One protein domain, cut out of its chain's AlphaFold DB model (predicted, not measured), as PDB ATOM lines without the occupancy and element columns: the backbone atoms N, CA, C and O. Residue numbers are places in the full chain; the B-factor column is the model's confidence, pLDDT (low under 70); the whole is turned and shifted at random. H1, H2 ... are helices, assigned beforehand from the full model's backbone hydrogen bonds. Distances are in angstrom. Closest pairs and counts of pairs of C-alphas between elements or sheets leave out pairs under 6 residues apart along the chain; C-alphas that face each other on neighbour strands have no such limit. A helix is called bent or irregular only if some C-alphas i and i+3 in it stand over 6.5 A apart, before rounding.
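What this domain is: This is residues 21 to 61 of the 62 residues of the protein "Transposase" of Rhizobiaceae bacterium (UniProt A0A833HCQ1). Two helices, H1 and then H2, lie in two levels: H2 crosses the later part of H1 at a wide angle, with few contacts, and residues 21 to 28 of H1 stick out. The printed part has 41 residues, 32 of them in the two named helices, with no named strand, and its class is all helix; the whole is only just compact, close to loose, with a radius of gyration of the C-alphas of 10.6 A, and elongated, spanning 32 by 19 by 17 A.

Where its parts are: Find C-alpha 21 at (181.737, 170.739, 146.785); from there H1, residues 21 to 38, runs 24.5 A. It has a kink of 28 degrees near residue 32, and is irregular, but only just: C-alphas 33 and 36 are 6.52 A apart. H2, residues 47 to 60, runs 20.3 A to C-alpha 60 at (164.803, 159.326, 137.045).

How they stand to each other: H1 and H2 are close but not clearly touching; look at their closest C-alphas, His 34 and Phe 57, 7.2 A apart. Their lines are only just about perpendicular, at 72 degrees. In H2 every O i to N i+4 pair is within hydrogen-bond range; in H1, 11 of 14.

The domain as a whole: The C-alphas of Gly 21 and Glu 45 are the two farthest apart, 31.7 A. The printed part has no cut, and the link from H1 to H2 is short. In the printed part of this model one residue, 61, is under pLDDT 70.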
ATOM      1  N   GLY A  21     182.770 170.128 147.614       70.75
ATOM      2  CA  GLY A  21     181.737 170.739 146.785       70.75
ATOM      3  C   GLY A  21     180.892 169.752 145.974       70.75
ATOM      4  O   GLY A  21     179.752 170.073 145.671       70.75
ATOM      5  N   ILE A  22     181.397 168.557 145.644       76.56
ATOM      6  CA  ILE A  22     180.607 167.533 144.933       76.56
ATOM      7  C   ILE A  22     179.522 166.962 145.850       76.56
ATOM      8  O   ILE A  22     178.347 166.991 145.499       76.56
ATOM      9  N   VAL A  23     179.903 166.497 147.041       78.94
ATOM     10  CA  VAL A  23     178.961 165.933 148.023       78.94
ATOM     11  C   VAL A  23     178.023 167.018 148.550       78.94
ATOM     12  O   VAL A  23     176.826 166.794 148.673       78.94
ATOM     13  N   GLU A  24     178.539 168.221 148.797       82.00
ATOM     14  CA  GLU A  24     177.733 169.356 149.254       82.00
ATOM     15  C   GLU A  24     176.701 169.805 148.205       82.00
ATOM     16  O   GLU A  24     175.566 170.118 148.570       82.00
ATOM     17  N   ARG A  25     177.053 169.819 146.910       83.56
ATOM     18  CA  ARG A  25     176.089 170.093 145.828       83.56
ATOM     19  C   ARG A  25     175.085 168.963 145.689       83.56
ATOM     20  O   ARG A  25     173.900 169.249 145.635       83.56
ATOM     21  N   PHE A  26     175.543 167.713 145.711       81.56
ATOM     22  CA  PHE A  26     174.667 166.547 145.646       81.56
ATOM     23  C   PHE A  26     173.630 166.554 146.776       81.56
ATOM     24  O   PHE A  26     172.440 166.445 146.508       81.56
ATOM     25  N   HIS A  27     174.052 166.783 148.024       81.69
ATOM     26  CA  HIS A  27     173.133 166.902 149.159       81.69
ATOM     27  C   HIS A  27     172.160 168.078 149.011       81.69
ATOM     28  O   HIS A  27     171.012 167.967 149.430       81.69
ATOM     29  N   ARG A  28     172.586 169.198 148.413       84.31
ATOM     30  CA  ARG A  28     171.703 170.345 148.167       84.31
ATOM     31  C   ARG A  28     170.664 170.051 147.089       84.31
ATOM     32  O   ARG A  28     169.501 170.352 147.313       84.31
ATOM     33  N   THR A  29     171.074 169.458 145.970       86.19
ATOM     34  CA  THR A  29     170.182 169.032 144.882       86.19
ATOM     35  C   THR A  29     169.154 168.034 145.400       86.19
ATOM     36  O   THR A  29     167.961 168.259 145.256       86.19
ATOM     37  N   LEU A  30     169.598 167.001 146.124       82.94
ATOM     38  CA  LEU A  30     168.694 166.030 146.740       82.94
ATOM     39  C   LEU A  30     167.691 166.666 147.702       82.94
ATOM     40  O   LEU A  30     166.518 166.302 147.723       82.94
ATOM     41  N   LEU A  31     168.149 167.610 148.523       83.62
ATOM     42  CA  LEU A  31     167.275 168.300 149.461       83.62
ATOM     43  C   LEU A  31     166.231 169.164 148.744       83.62
ATOM     44  O   LEU A  31     165.079 169.196 149.175       83.62
ATOM     45  N   ASP A  32     166.634 169.879 147.694       83.88
ATOM     46  CA  ASP A  32     165.775 170.845 147.012       83.88
ATOM     47  C   ASP A  32     164.778 170.182 146.057       83.88
ATOM     48  O   ASP A  32     163.592 170.505 146.094       83.88
ATOM     49  N   GLU A  33     165.242 169.214 145.271       81.81
ATOM     50  CA  GLU A  33     164.446 168.574 144.222       81.81
ATOM     51  C   GLU A  33     163.597 167.417 144.750       81.81
ATOM     52  O   GLU A  33     162.471 167.233 144.296       81.81
ATOM     53  N   HIS A  34     164.106 166.662 145.730       80.38
ATOM     54  CA  HIS A  34     163.422 165.470 146.237       80.38
ATOM     55  C   HIS A  34     162.757 165.720 147.586       80.38
ATOM     56  O   HIS A  34     161.534 165.750 147.696       80.38
ATOM     57  N   PHE A  35     163.546 165.962 148.634       79.38
ATOM     58  CA  PHE A  35     163.014 165.968 150.002       79.38
ATOM     59  C   PHE A  35     162.044 167.121 150.286       79.38
ATOM     60  O   PHE A  35     161.055 166.925 150.990       79.38
ATOM     61  N   ARG A  36     162.281 168.323 149.741       82.81
ATOM     62  CA  ARG A  36     161.349 169.455 149.893       82.81
ATOM     63  C   ARG A  36     160.031 169.257 149.151       82.81
ATOM     64  O   ARG A  36     159.017 169.787 149.604       82.81
ATOM     65  N   VAL A  37     160.054 168.553 148.022       82.62
ATOM     66  CA  VAL A  37     158.870 168.304 147.195       82.62
ATOM     67  C   VAL A  37     158.069 167.154 147.789       82.62
ATOM     68  O   VAL A  37     156.907 167.341 148.148       82.62
ATOM     69  N   GLU A  38     158.698 165.999 147.985       82.38
ATOM     70  CA  GLU A  38     158.028 164.791 148.468       82.38
ATOM     71  C   GLU A  38     157.619 164.897 149.939       82.38
ATOM     72  O   GLU A  38     156.511 164.505 150.295       82.38
ATOM     73  N   GLY A  39     158.420 165.564 150.777       79.81
ATOM     74  CA  GLY A  39     158.070 165.814 152.181       79.81
ATOM     75  C   GLY A  39     156.862 166.739 152.385       79.81
ATOM     76  O   GLY A  39     156.342 166.829 153.493       79.81
ATOM     77  N   ARG A  40     156.392 167.437 151.338       82.81
ATOM     78  CA  ARG A  40     155.126 168.199 151.368       82.81
ATOM     79  C   ARG A  40     153.924 167.392 150.884       82.81
ATOM     80  O   ARG A  40     152.795 167.823 151.100       82.81
ATOM     81  N   ARG A  41     154.155 166.282 150.187       83.38
ATOM     82  CA  ARG A  41     153.114 165.458 149.553       83.38
ATOM     83  C   ARG A  41     152.778 164.245 150.406       83.38
ATOM     84  O   ARG A  41     151.611 163.880 150.497       83.38
ATOM     85  N   THR A  42     153.794 163.679 151.048       81.88
ATOM     86  CA  THR A  42     153.697 162.406 151.751       81.88
ATOM     87  C   THR A  42     154.370 162.523 153.110       81.88
ATOM     88  O   THR A  42     155.516 162.961 153.218       81.88
ATOM     89  N   TRP A  43     153.647 162.128 154.157       83.06
ATOM     90  CA  TRP A  43     154.239 161.884 155.463       83.06
ATOM     91  C   TRP A  43     154.730 160.439 155.503       83.06
ATOM     92  O   TRP A  43     153.941 159.525 155.286       83.06
ATOM     93  N   PHE A  44     156.020 160.243 155.756       85.25
ATOM     94  CA  PHE A  44     156.612 158.914 155.851       85.25
ATOM     95  C   PHE A  44     156.613 158.450 157.305       85.25
ATOM     96  O   PHE A  44     157.068 159.181 158.188       85.25
ATOM     97  N   GLU A  45     156.122 157.240 157.556       88.50
ATOM     98  CA  GLU A  45     156.109 156.654 158.900       88.50
ATOM     99  C   GLU A  45     157.433 155.946 159.210       88.50
ATOM    100  O   GLU A  45     157.847 155.868 160.369       88.50
ATOM    101  N   THR A  46     158.138 155.486 158.169       90.38
ATOM    102  CA  THR A  46     159.417 154.783 158.292       90.38
ATOM    103  C   THR A  46     160.486 155.295 157.322       90.38
ATOM    104  O   THR A  46     160.214 155.812 156.236       90.38
ATOM    105  N   THR A  47     161.754 155.100 157.695       86.44
ATOM    106  CA  THR A  47     162.906 155.417 156.833       86.44
ATOM    107  C   THR A  47     162.972 154.517 155.592       86.44
ATOM    108  O   THR A  47     163.527 154.918 154.572       86.44
ATOM    109  N   GLU A  48     162.411 153.307 155.652       89.69
ATOM    110  CA  GLU A  48     162.394 152.366 154.525       89.69
ATOM    111  C   GLU A  48     161.511 152.877 153.382       89.69
ATOM    112  O   GLU A  48     161.920 152.847 152.222       89.69
ATOM    113  N   GLU A  49     160.346 153.437 153.707       85.75
ATOM    114  CA  GLU A  49     159.459 154.071 152.728       85.75
ATOM    115  C   GLU A  49     160.112 155.296 152.085       85.75
ATOM    116  O   GLU A  49     160.064 155.461 150.863       85.75
ATOM    117  N   MET A  50     160.805 156.115 152.888       86.75
ATOM    118  CA  MET A  50     161.620 157.213 152.358       86.75
ATOM    119  C   MET A  50     162.697 156.704 151.397       86.75
ATOM    120  O   MET A  50     162.957 157.356 150.383       86.75
ATOM    121  N   GLN A  51     163.310 155.549 151.684       87.94
ATOM    122  CA  GLN A  51     164.331 154.978 150.811       87.94
ATOM    123  C   GLN A  51     163.780 154.520 149.471       87.94
ATOM    124  O   GLN A  51     164.391 154.820 148.451       87.94
ATOM    125  N   VAL A  52     162.624 153.856 149.445       89.06
ATOM    126  CA  VAL A  52     162.006 153.410 148.186       89.06
ATOM    127  C   VAL A  52     161.746 154.597 147.258       89.06
ATOM    128  O   VAL A  52     162.075 154.545 146.073       89.06
ATOM    129  N   VAL A  53     161.209 155.687 147.807       85.38
ATOM    130  CA  VAL A  53     160.908 156.907 147.046       85.38
ATOM    131  C   VAL A  53     162.190 157.627 146.616       85.38
ATOM    132  O   VAL A  53     162.273 158.135 145.498       85.38
ATOM    133  N   LEU A  54     163.229 157.628 147.457       85.88
ATOM    134  CA  LEU A  54     164.546 158.156 147.095       85.88
ATOM    135  C   LEU A  54     165.224 157.351 145.975       85.88
ATOM    136  O   LEU A  54     165.813 157.935 145.064       85.88
ATOM    137  N   ASP A  55     165.156 156.024 146.035       87.31
ATOM    138  CA  ASP A  55     165.736 155.137 145.030       87.31
ATOM    139  C   ASP A  55     165.013 155.255 143.683       87.31
ATOM    140  O   ASP A  55     165.652 155.142 142.635       87.31
ATOM    141  N   ASP A  56     163.704 155.514 143.689       86.06
ATOM    142  CA  ASP A  56     162.954 155.819 142.471       86.06
ATOM    143  C   ASP A  56     163.351 157.175 141.874       86.06
ATOM    144  O   ASP A  56     163.676 157.250 140.686       86.06
ATOM    145  N   PHE A  57     163.454 158.220 142.700       83.75
ATOM    146  CA  PHE A  57     163.948 159.526 142.256       83.75
ATOM    147  C   PHE A  57     165.349 159.424 141.656       83.75
ATOM    148  O   PHE A  57     165.593 159.941 140.575       83.75
ATOM    149  N   ARG A  58     166.270 158.680 142.279       78.62
ATOM    150  CA  ARG A  58     167.639 158.515 141.769       78.62
ATOM    151  C   ARG A  58     167.712 157.840 140.391       78.62
ATOM    152  O   ARG A  58     168.687 158.057 139.677       78.62
ATOM    153  N   LYS A  59     166.724 157.019 140.017       82.56
ATOM    154  CA  LYS A  59     166.655 156.384 138.685       82.56
ATOM    155  C   LYS A  59     166.193 157.348 137.592       82.56
ATOM    156  O   LYS A  59     166.523 157.124 136.432       82.56
ATOM    157  N   HIS A  60     165.440 158.381 137.965       73.75
ATOM    158  CA  HIS A  60     164.803 159.326 137.045       73.75
ATOM    159  C   HIS A  60     165.349 160.757 137.164       73.75
ATOM    160  O   HIS A  60     164.969 161.617 136.370       73.75
ATOM    161  N   ALA A  61     166.215 161.015 138.146       64.38
ATOM    162  CA  ALA A  61     166.894 162.287 138.332       64.38
ATOM    163  C   ALA A  61     167.719 162.620 137.071       64.38
ATOM    164  O   ALA A  61     168.360 161.715 136.526       64.38
TER     165      ALA A  61